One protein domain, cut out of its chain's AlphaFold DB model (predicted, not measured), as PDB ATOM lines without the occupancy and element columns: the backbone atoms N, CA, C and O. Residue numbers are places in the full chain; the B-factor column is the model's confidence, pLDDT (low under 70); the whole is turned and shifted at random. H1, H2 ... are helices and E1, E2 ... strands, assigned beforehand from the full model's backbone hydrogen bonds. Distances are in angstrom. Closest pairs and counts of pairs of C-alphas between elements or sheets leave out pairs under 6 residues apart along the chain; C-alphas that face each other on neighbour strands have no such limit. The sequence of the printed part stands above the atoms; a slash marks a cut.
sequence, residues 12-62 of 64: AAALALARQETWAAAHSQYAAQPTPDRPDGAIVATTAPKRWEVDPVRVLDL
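AT A GLANCE: This is residues 12 to 62 of the 64 residues of an uncharacterized protein of Streptomyces sp. Ncost-T10-10d (UniProt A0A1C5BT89). A small parallel two-stranded sheet, E1 and E2, stands at one end of a flat row, with H2 in the middle and H1 at the other end. H3 lies on the crossover between the strands. The printed part has 51 residues, with three named helices and two named strands that follow each other along the chain as H1, H2, E1, H3, E2; its class is mixed, helices and strands, with 28 residues in named elements. It is compact, with a radius of gyration of the C-alphas of 10.9 A and spans of 29 by 29 by 15 A.

HOW THE PARTS SIT: E1, residues 43 to 46, and E2, residues 58 to 61, are parallel at 31 degrees; N 44 and O 58 are 2.8 A apart, within hydrogen-bond range. With H3, residues 49 to 52, they form a strand-helix-strand unit, two parallel neighbour strands with a helix between, its crossover right-handed. The closest C-alphas of H3 and E2, Pro 49 and Asp 61, are 5.7 A apart. H2, residues 23 to 32, comes closest to E1 at the C-alphas of Ala 32 and Ile 43, 6.2 A. H1, residues 12 to 17, touches H2, closest at the C-alphas of Leu 15 and Ala 26, 6.0 A, at a steep tilt of 63 degrees, opposite ways. H1 and E1 are apart. In H1 and H2 every O i to N i+4 pair is within hydrogen-bond range; H3 is too short for one.

IN THESE COORDINATES: H2 is 14.0 A long, E2 10.0 A. C-alpha 12 is at (-35.192, -35.399, 56.244), C-alpha 61 at (-38.346, -49.148, 32.834).

THE WHOLE: The C-alphas farthest apart, Ala 13 and Leu 62, are 29.7 A apart. The printed part has no cut, no link is long, and no printed residue is under 70 in pLDDT.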
ATOM      1  N   ALA A  12     -35.863 -34.834  55.080       92.62
ATOM      2  CA  ALA A  12     -35.192 -35.399  56.244       92.62
ATOM      3  C   ALA A  12     -36.159 -36.266  57.063       92.62
ATOM      4  O   ALA A  12     -35.830 -37.401  57.411       92.62
ATOM      5  N   ALA A  13     -37.374 -35.774  57.305       90.62
ATOM      6  CA  ALA A  13     -38.435 -36.500  57.984       90.62
ATOM      7  C   ALA A  13     -38.898 -37.723  57.175       90.62
ATOM      8  O   ALA A  13     -39.095 -38.796  57.746       90.62
ATOM      9  N   ALA A  14     -39.004 -37.600  55.848       89.75
ATOM     10  CA  ALA A  14     -39.343 -38.713  54.965       89.75
ATOM     11  C   ALA A  14     -38.287 -39.827  55.015       89.75
ATOM     12  O   ALA A  14     -38.643 -40.999  55.102       89.75
ATOM     13  N   LEU A  15     -36.998 -39.478  55.022       90.38
ATOM     14  CA  LEU A  15     -35.908 -40.446  55.166       90.38
ATOM     15  C   LEU A  15     -35.875 -41.087  56.558       90.38
ATOM     16  O   LEU A  15     -35.591 -42.276  56.668       90.38
ATOM     17  N   ALA A  16     -36.188 -40.334  57.614       90.06
ATOM     18  CA  ALA A  16     -36.233 -40.861  58.978       90.06
ATOM     19  C   ALA A  16     -37.383 -41.865  59.195       90.06
ATOM     20  O   ALA A  16     -37.248 -42.794  59.989       90.06
ATOM     21  N   LEU A  17     -38.507 -41.684  58.491       87.62
ATOM     22  CA  LEU A  17     -39.690 -42.554  58.554       87.62
ATOM     23  C   LEU A  17     -39.740 -43.609  57.438       87.62
ATOM     24  O   LEU A  17     -40.670 -44.421  57.398       87.62
ATOM     25  N   ALA A  18     -38.770 -43.580  56.526       86.31
ATOM     26  CA  ALA A  18     -38.710 -44.443  55.363       86.31
ATOM     27  C   ALA A  18     -38.787 -45.925  55.751       86.31
ATOM     28  O   ALA A  18     -38.055 -46.407  56.614       86.31
ATOM     29  N   ARG A  19     -39.662 -46.665  55.065       82.06
ATOM     30  CA  ARG A  19     -39.755 -48.132  55.169       82.06
ATOM     31  C   ARG A  19     -38.999 -48.843  54.051       82.06
ATOM     32  O   ARG A  19     -38.965 -50.069  54.004       82.06
ATOM     33  N   GLN A  20     -38.432 -48.072  53.131       83.94
ATOM     34  CA  GLN A  20     -37.660 -48.564  52.010       83.94
ATOM     35  C   GLN A  20     -36.356 -49.163  52.529       83.94
ATOM     36  O   GLN A  20     -35.711 -48.635  53.429       83.94
ATOM     37  N   GLU A  21     -35.929 -50.241  51.886       85.19
ATOM     38  CA  GLU A  21     -34.700 -50.960  52.230       85.19
ATOM     39  C   GLU A  21     -33.431 -50.095  52.086       85.19
ATOM     40  O   GLU A  21     -32.407 -50.377  52.700       85.19
ATOM     41  N   THR A  22     -33.480 -49.026  51.280       86.75
ATOM     42  CA  THR A  22     -32.344 -48.122  51.071       86.75
ATOM     43  C   THR A  22     -32.769 -46.662  51.125       86.75
ATOM     44  O   THR A  22     -33.853 -46.287  50.670       86.75
ATOM     45  N   TRP A  23     -31.856 -45.809  51.594       88.19
ATOM     46  CA  TRP A  23     -32.045 -44.356  51.578       88.19
ATOM     47  C   TRP A  23     -32.174 -43.807  50.159       88.19
ATOM     48  O   TRP A  23     -32.930 -42.870  49.932       88.19
ATOM     49  N   ALA A  24     -31.487 -44.417  49.186       89.31
ATOM     50  CA  ALA A  24     -31.598 -44.028  47.785       89.31
ATOM     51  C   ALA A  24     -33.028 -44.215  47.254       89.31
ATOM     52  O   ALA A  24     -33.543 -43.340  46.559       89.31
ATOM     53  N   ALA A  25     -33.691 -45.318  47.615       90.94
ATOM     54  CA  ALA A  25     -35.078 -45.554  47.227       90.94
ATOM     55  C   ALA A  25     -36.033 -44.564  47.913       90.94
ATOM     56  O   ALA A  25     -36.843 -43.933  47.240       90.94
ATOM     57  N   ALA A  26     -35.883 -44.350  49.221       92.06
ATOM     58  CA  ALA A  26     -36.697 -43.375  49.948       92.06
ATOM     59  C   ALA A  26     -36.537 -41.943  49.402       92.06
ATOM     60  O   ALA A  26     -37.523 -41.244  49.174       92.06
ATOM     61  N   HIS A  27     -35.300 -41.525  49.117       93.62
ATOM     62  CA  HIS A  27     -35.016 -40.230  48.503       93.62
ATOM     63  C   HIS A  27     -35.648 -40.111  47.114       93.62
ATOM     64  O   HIS A  27     -36.276 -39.103  46.806       93.62
ATOM     65  N   SER A  28     -35.510 -41.149  46.286       94.56
ATOM     66  CA  SER A  28     -36.058 -41.156  44.926       94.56
ATOM     67  C   SER A  28     -37.586 -41.077  44.934       94.56
ATOM     68  O   SER A  28     -38.157 -40.352  44.128       94.56
ATOM     69  N   GLN A  29     -38.250 -41.745  45.883       93.06
ATOM     70  CA  GLN A  29     -39.694 -41.612  46.080       93.06
ATOM     71  C   GLN A  29     -40.097 -40.201  46.495       93.06
ATOM     72  O   GLN A  29     -41.040 -39.650  45.936       93.06
ATOM     73  N   TYR A  30     -39.389 -39.612  47.460       93.44
ATOM     74  CA  TYR A  30     -39.654 -38.246  47.899       93.44
ATOM     75  C   TYR A  30     -39.496 -37.249  46.744       93.44
ATOM     76  O   TYR A  30     -40.392 -36.458  46.470       93.44
ATOM     77  N   ALA A  31     -38.389 -37.339  46.005       94.00
ATOM     78  CA  ALA A  31     -38.108 -36.477  44.861       94.00
ATOM     79  C   ALA A  31     -39.094 -36.672  43.692       94.00
ATOM     80  O   ALA A  31     -39.221 -35.791  42.838       94.00
ATOM     81  N   ALA A  32     -39.776 -37.820  43.632       95.44
ATOM     82  CA  ALA A  32     -40.796 -38.098  42.630       95.44
ATOM     83  C   ALA A  32     -42.159 -37.472  42.948       95.44
ATOM     84  O   ALA A  32     -43.001 -37.412  42.050       95.44
ATOM     85  N   GLN A  33     -42.381 -36.979  44.169       93.44
ATOM     86  CA  GLN A  33     -43.658 -36.376  44.541       93.44
ATOM     87  C   GLN A  33     -43.946 -35.094  43.737       93.44
ATOM     88  O   GLN A  33     -43.019 -34.388  43.324       93.44
ATOM     89  N   PRO A  34     -45.230 -34.783  43.495       93.31
ATOM     90  CA  PRO A  34     -45.657 -33.499  42.958       93.31
ATOM     91  C   PRO A  34     -45.119 -32.297  43.731       93.31
ATOM     92  O   PRO A  34     -45.071 -32.295  44.958       93.31
ATOM     93  N   THR A  35     -44.794 -31.235  43.002       91.69
ATOM     94  CA  THR A  35     -44.472 -29.914  43.558       91.69
ATOM     95  C   THR A  35     -45.221 -28.832  42.774       91.69
ATOM     96  O   THR A  35     -45.709 -29.114  41.679       91.69
ATOM     97  N   PRO A  36     -45.313 -27.582  43.265       93.56
ATOM     98  CA  PRO A  36     -45.949 -26.500  42.508       93.56
ATOM     99  C   PRO A  36     -45.355 -26.293  41.103       93.56
ATOM    100  O   PRO A  36     -46.099 -26.075  40.151       93.56
ATOM    101  N   ASP A  37     -44.033 -26.438  40.960       93.56
ATOM    102  CA  ASP A  37     -43.334 -26.315  39.671       93.56
ATOM    103  C   ASP A  37     -43.440 -27.580  38.801       93.56
ATOM    104  O   ASP A  37     -43.201 -27.543  37.592       93.56
ATOM    105  N   ARG A  38     -43.776 -28.724  39.409       92.88
ATOM    106  CA  ARG A  38     -43.946 -30.021  38.746       92.88
ATOM    107  C   ARG A  38     -45.196 -30.714  39.303       92.88
ATOM    108  O   ARG A  38     -45.066 -31.664  40.081       92.88
ATOM    109  N   PRO A  39     -46.402 -30.266  38.917       93.25
ATOM    110  CA  PRO A  39     -47.656 -30.733  39.516       93.25
ATOM    111  C   PRO A  39     -47.914 -32.224  39.280       93.25
ATOM    112  O   PRO A  39     -48.594 -32.872  40.066       93.25
ATOM    113  N   ASP A  40     -47.321 -32.792  38.235       93.31
ATOM    114  CA  ASP A  40     -47.426 -34.218  37.946       93.31
ATOM    115  C   ASP A  40     -46.420 -35.081  38.736       93.31
ATOM    116  O   ASP A  40     -46.492 -36.308  38.692       93.31
ATOM    117  N   GLY A  41     -45.450 -34.477  39.428       94.44
ATOM    118  CA  GLY A  41     -44.318 -35.187  40.032       94.44
ATOM    119  C   GLY A  41     -43.305 -35.702  39.003       94.44
ATOM    120  O   GLY A  41     -43.435 -35.482  37.796       94.44
ATOM    121  N   ALA A  42     -42.249 -36.370  39.465       95.88
ATOM    122  CA  ALA A  42     -41.215 -36.945  38.597       95.88
ATOM    123  C   ALA A  42     -41.552 -38.380  38.158       95.88
ATOM    124  O   ALA A  42     -42.492 -39.003  38.650       95.88
ATOM    125  N   ILE A  43     -40.754 -38.909  37.230       96.44
ATOM    126  CA  ILE A  43     -40.743 -40.330  36.874       96.44
ATOM    127  C   ILE A  43     -39.424 -40.919  37.375       96.44
ATOM    128  O   ILE A  43     -38.359 -40.354  37.127       96.44
ATOM    129  N   VAL A  44     -39.492 -42.052  38.069       95.69
ATOM    130  CA  VAL A  44     -38.316 -42.825  38.468       95.69
ATOM    131  C   VAL A  44     -37.889 -43.688  37.284       95.69
ATOM    132  O   VAL A  44     -38.549 -44.668  36.944       95.69
ATOM    133  N   ALA A  45     -36.782 -43.319  36.645       96.50
ATOM    134  CA  ALA A  45     -36.143 -44.140  35.624       96.50
ATOM    135  C   ALA A  45     -35.274 -45.213  36.298       96.50
ATOM    136  O   ALA A  45     -34.408 -44.890  37.114       96.50
ATOM    137  N   THR A  46     -35.510 -46.493  36.007       94.75
ATOM    138  CA  THR A  46     -34.833 -47.595  36.705       94.75
ATOM    139  C   THR A  46     -34.714 -48.848  35.846       94.75
ATOM    140  O   THR A  46     -35.554 -49.116  34.995       94.75
ATOM    141  N   THR A  47     -33.691 -49.658  36.112       95.81
ATOM    142  CA  THR A  47     -33.560 -51.025  35.585       95.81
ATOM    143  C   THR A  47     -34.186 -52.077  36.509       95.81
ATOM    144  O   THR A  47     -34.189 -53.261  36.182       95.81
ATOM    145  N   ALA A  48     -34.724 -51.670  37.663       94.06
ATOM    146  CA  ALA A  48     -35.379 -52.545  38.636       94.06
ATOM    147  C   ALA A  48     -36.837 -52.103  38.891       94.06
ATOM    148  O   ALA A  48     -37.188 -51.772  40.027       94.06
ATOM    149  N   PRO A  49     -37.709 -52.089  37.862       93.81
ATOM    150  CA  PRO A  49     -39.063 -51.530  37.961       93.81
ATOM    151  C   PRO A  49     -39.921 -52.233  39.019       93.81
ATOM    152  O   PRO A  49     -40.672 -51.577  39.735       93.81
ATOM    153  N   LYS A  50     -39.731 -53.548  39.201       92.81
ATOM    154  CA  LYS A  50     -40.467 -54.358  40.185       92.81
ATOM    155  C   LYS A  50     -40.331 -53.869  41.628       92.81
ATOM    156  O   LYS A  50     -41.208 -54.118  42.446       92.81
ATOM    157  N   ARG A  51     -39.243 -53.162  41.955       90.25
ATOM    158  CA  ARG A  51     -39.020 -52.607  43.299       90.25
ATOM    159  C   ARG A  51     -40.091 -51.586  43.698       90.25
ATOM    160  O   ARG A  51     -40.308 -51.396  44.885       90.25
ATOM    161  N   TRP A  52     -40.736 -50.955  42.722       91.44
ATOM    162  CA  TRP A  52     -41.628 -49.813  42.910       91.44
ATOM    163  C   TRP A  52     -43.113 -50.162  42.767       91.44
ATOM    164  O   TRP A  52     -43.949 -49.270  42.840       91.44
ATOM    165  N   GLU A  53     -43.466 -51.436  42.558       87.88
ATOM    166  CA  GLU A  53     -44.849 -51.863  42.263       87.88
ATOM    167  C   GLU A  53     -45.863 -51.490  43.355       87.88
ATOM    168  O   GLU A  53     -47.046 -51.313  43.069       87.88
ATOM    169  N   VAL A  54     -45.405 -51.375  44.602       85.19
ATOM    170  CA  VAL A  54     -46.236 -51.035  45.768       85.19
ATOM    171  C   VAL A  54     -46.102 -49.572  46.194       85.19
ATOM    172  O   VAL A  54     -46.835 -49.126  47.080       85.19
ATOM    173  N   ASP A  55     -45.177 -48.828  45.585       85.75
ATOM    174  CA  ASP A  55     -44.923 -47.430  45.906       85.75
ATOM    175  C   ASP A  55     -45.727 -46.510  44.973       85.75
ATOM    176  O   ASP A  55     -45.850 -46.777  43.778       85.75
ATOM    177  N   PRO A  56     -46.256 -45.380  45.474       85.06
ATOM    178  CA  PRO A  56     -47.014 -44.420  44.677       85.06
ATOM    179  C   PRO A  56     -46.088 -43.547  43.807       85.06
ATOM    180  O   PRO A  56     -46.052 -42.326  43.954       85.06
ATOM    181  N   VAL A  57     -45.309 -44.163  42.914       91.81
ATOM    182  CA  VAL A  57     -44.408 -43.474  41.979       91.81
ATOM    183  C   VAL A  57     -44.678 -43.893  40.539       91.81
ATOM    184  O   VAL A  57     -45.078 -45.019  40.255       91.81
ATOM    185  N   ARG A  58     -44.423 -42.984  39.597       94.31
ATOM    186  CA  ARG A  58     -44.420 -43.313  38.166       94.31
ATOM    187  C   ARG A  58     -43.052 -43.850  37.783       94.31
ATOM    188  O   ARG A  58     -42.042 -43.259  38.161       94.31
ATOM    189  N   VAL A  59     -43.024 -44.932  37.013       95.62
ATOM    190  CA  VAL A  59     -41.793 -45.654  36.674       95.62
ATOM    191  C   VAL A  59     -41.585 -45.672  35.165       95.62
ATOM    192  O   VAL A  59     -42.516 -45.955  34.414       95.62
ATOM    193  N   LEU A  60     -40.354 -45.392  34.739       96.06
ATOM    194  CA  LEU A  60     -39.859 -45.689  33.397       96.06
ATOM    195  C   LEU A  60     -38.875 -46.855  33.515       96.06
ATOM    196  O   LEU A  60     -37.816 -46.712  34.131       96.06
ATOM    197  N   ASP A  61     -39.247 -48.003  32.951       95.19
ATOM    198  CA  ASP A  61     -38.346 -49.148  32.834       95.19
ATOM    199  C   ASP A  61     -37.303 -48.860  31.753       95.19
ATOM    200  O   ASP A  61     -37.649 -48.469  30.642       95.19
ATOM    201  N   LEU A  62     -36.027 -49.007  32.101       96.38
ATOM    202  CA  LEU A  62     -34.894 -48.779  31.203       96.38
ATOM    203  C   LEU A  62     -34.393 -50.062  30.529       96.38
ATOM    204  O   LEU A  62     -33.419 -50.016  29.782       96.38
TER     205      LEU A  62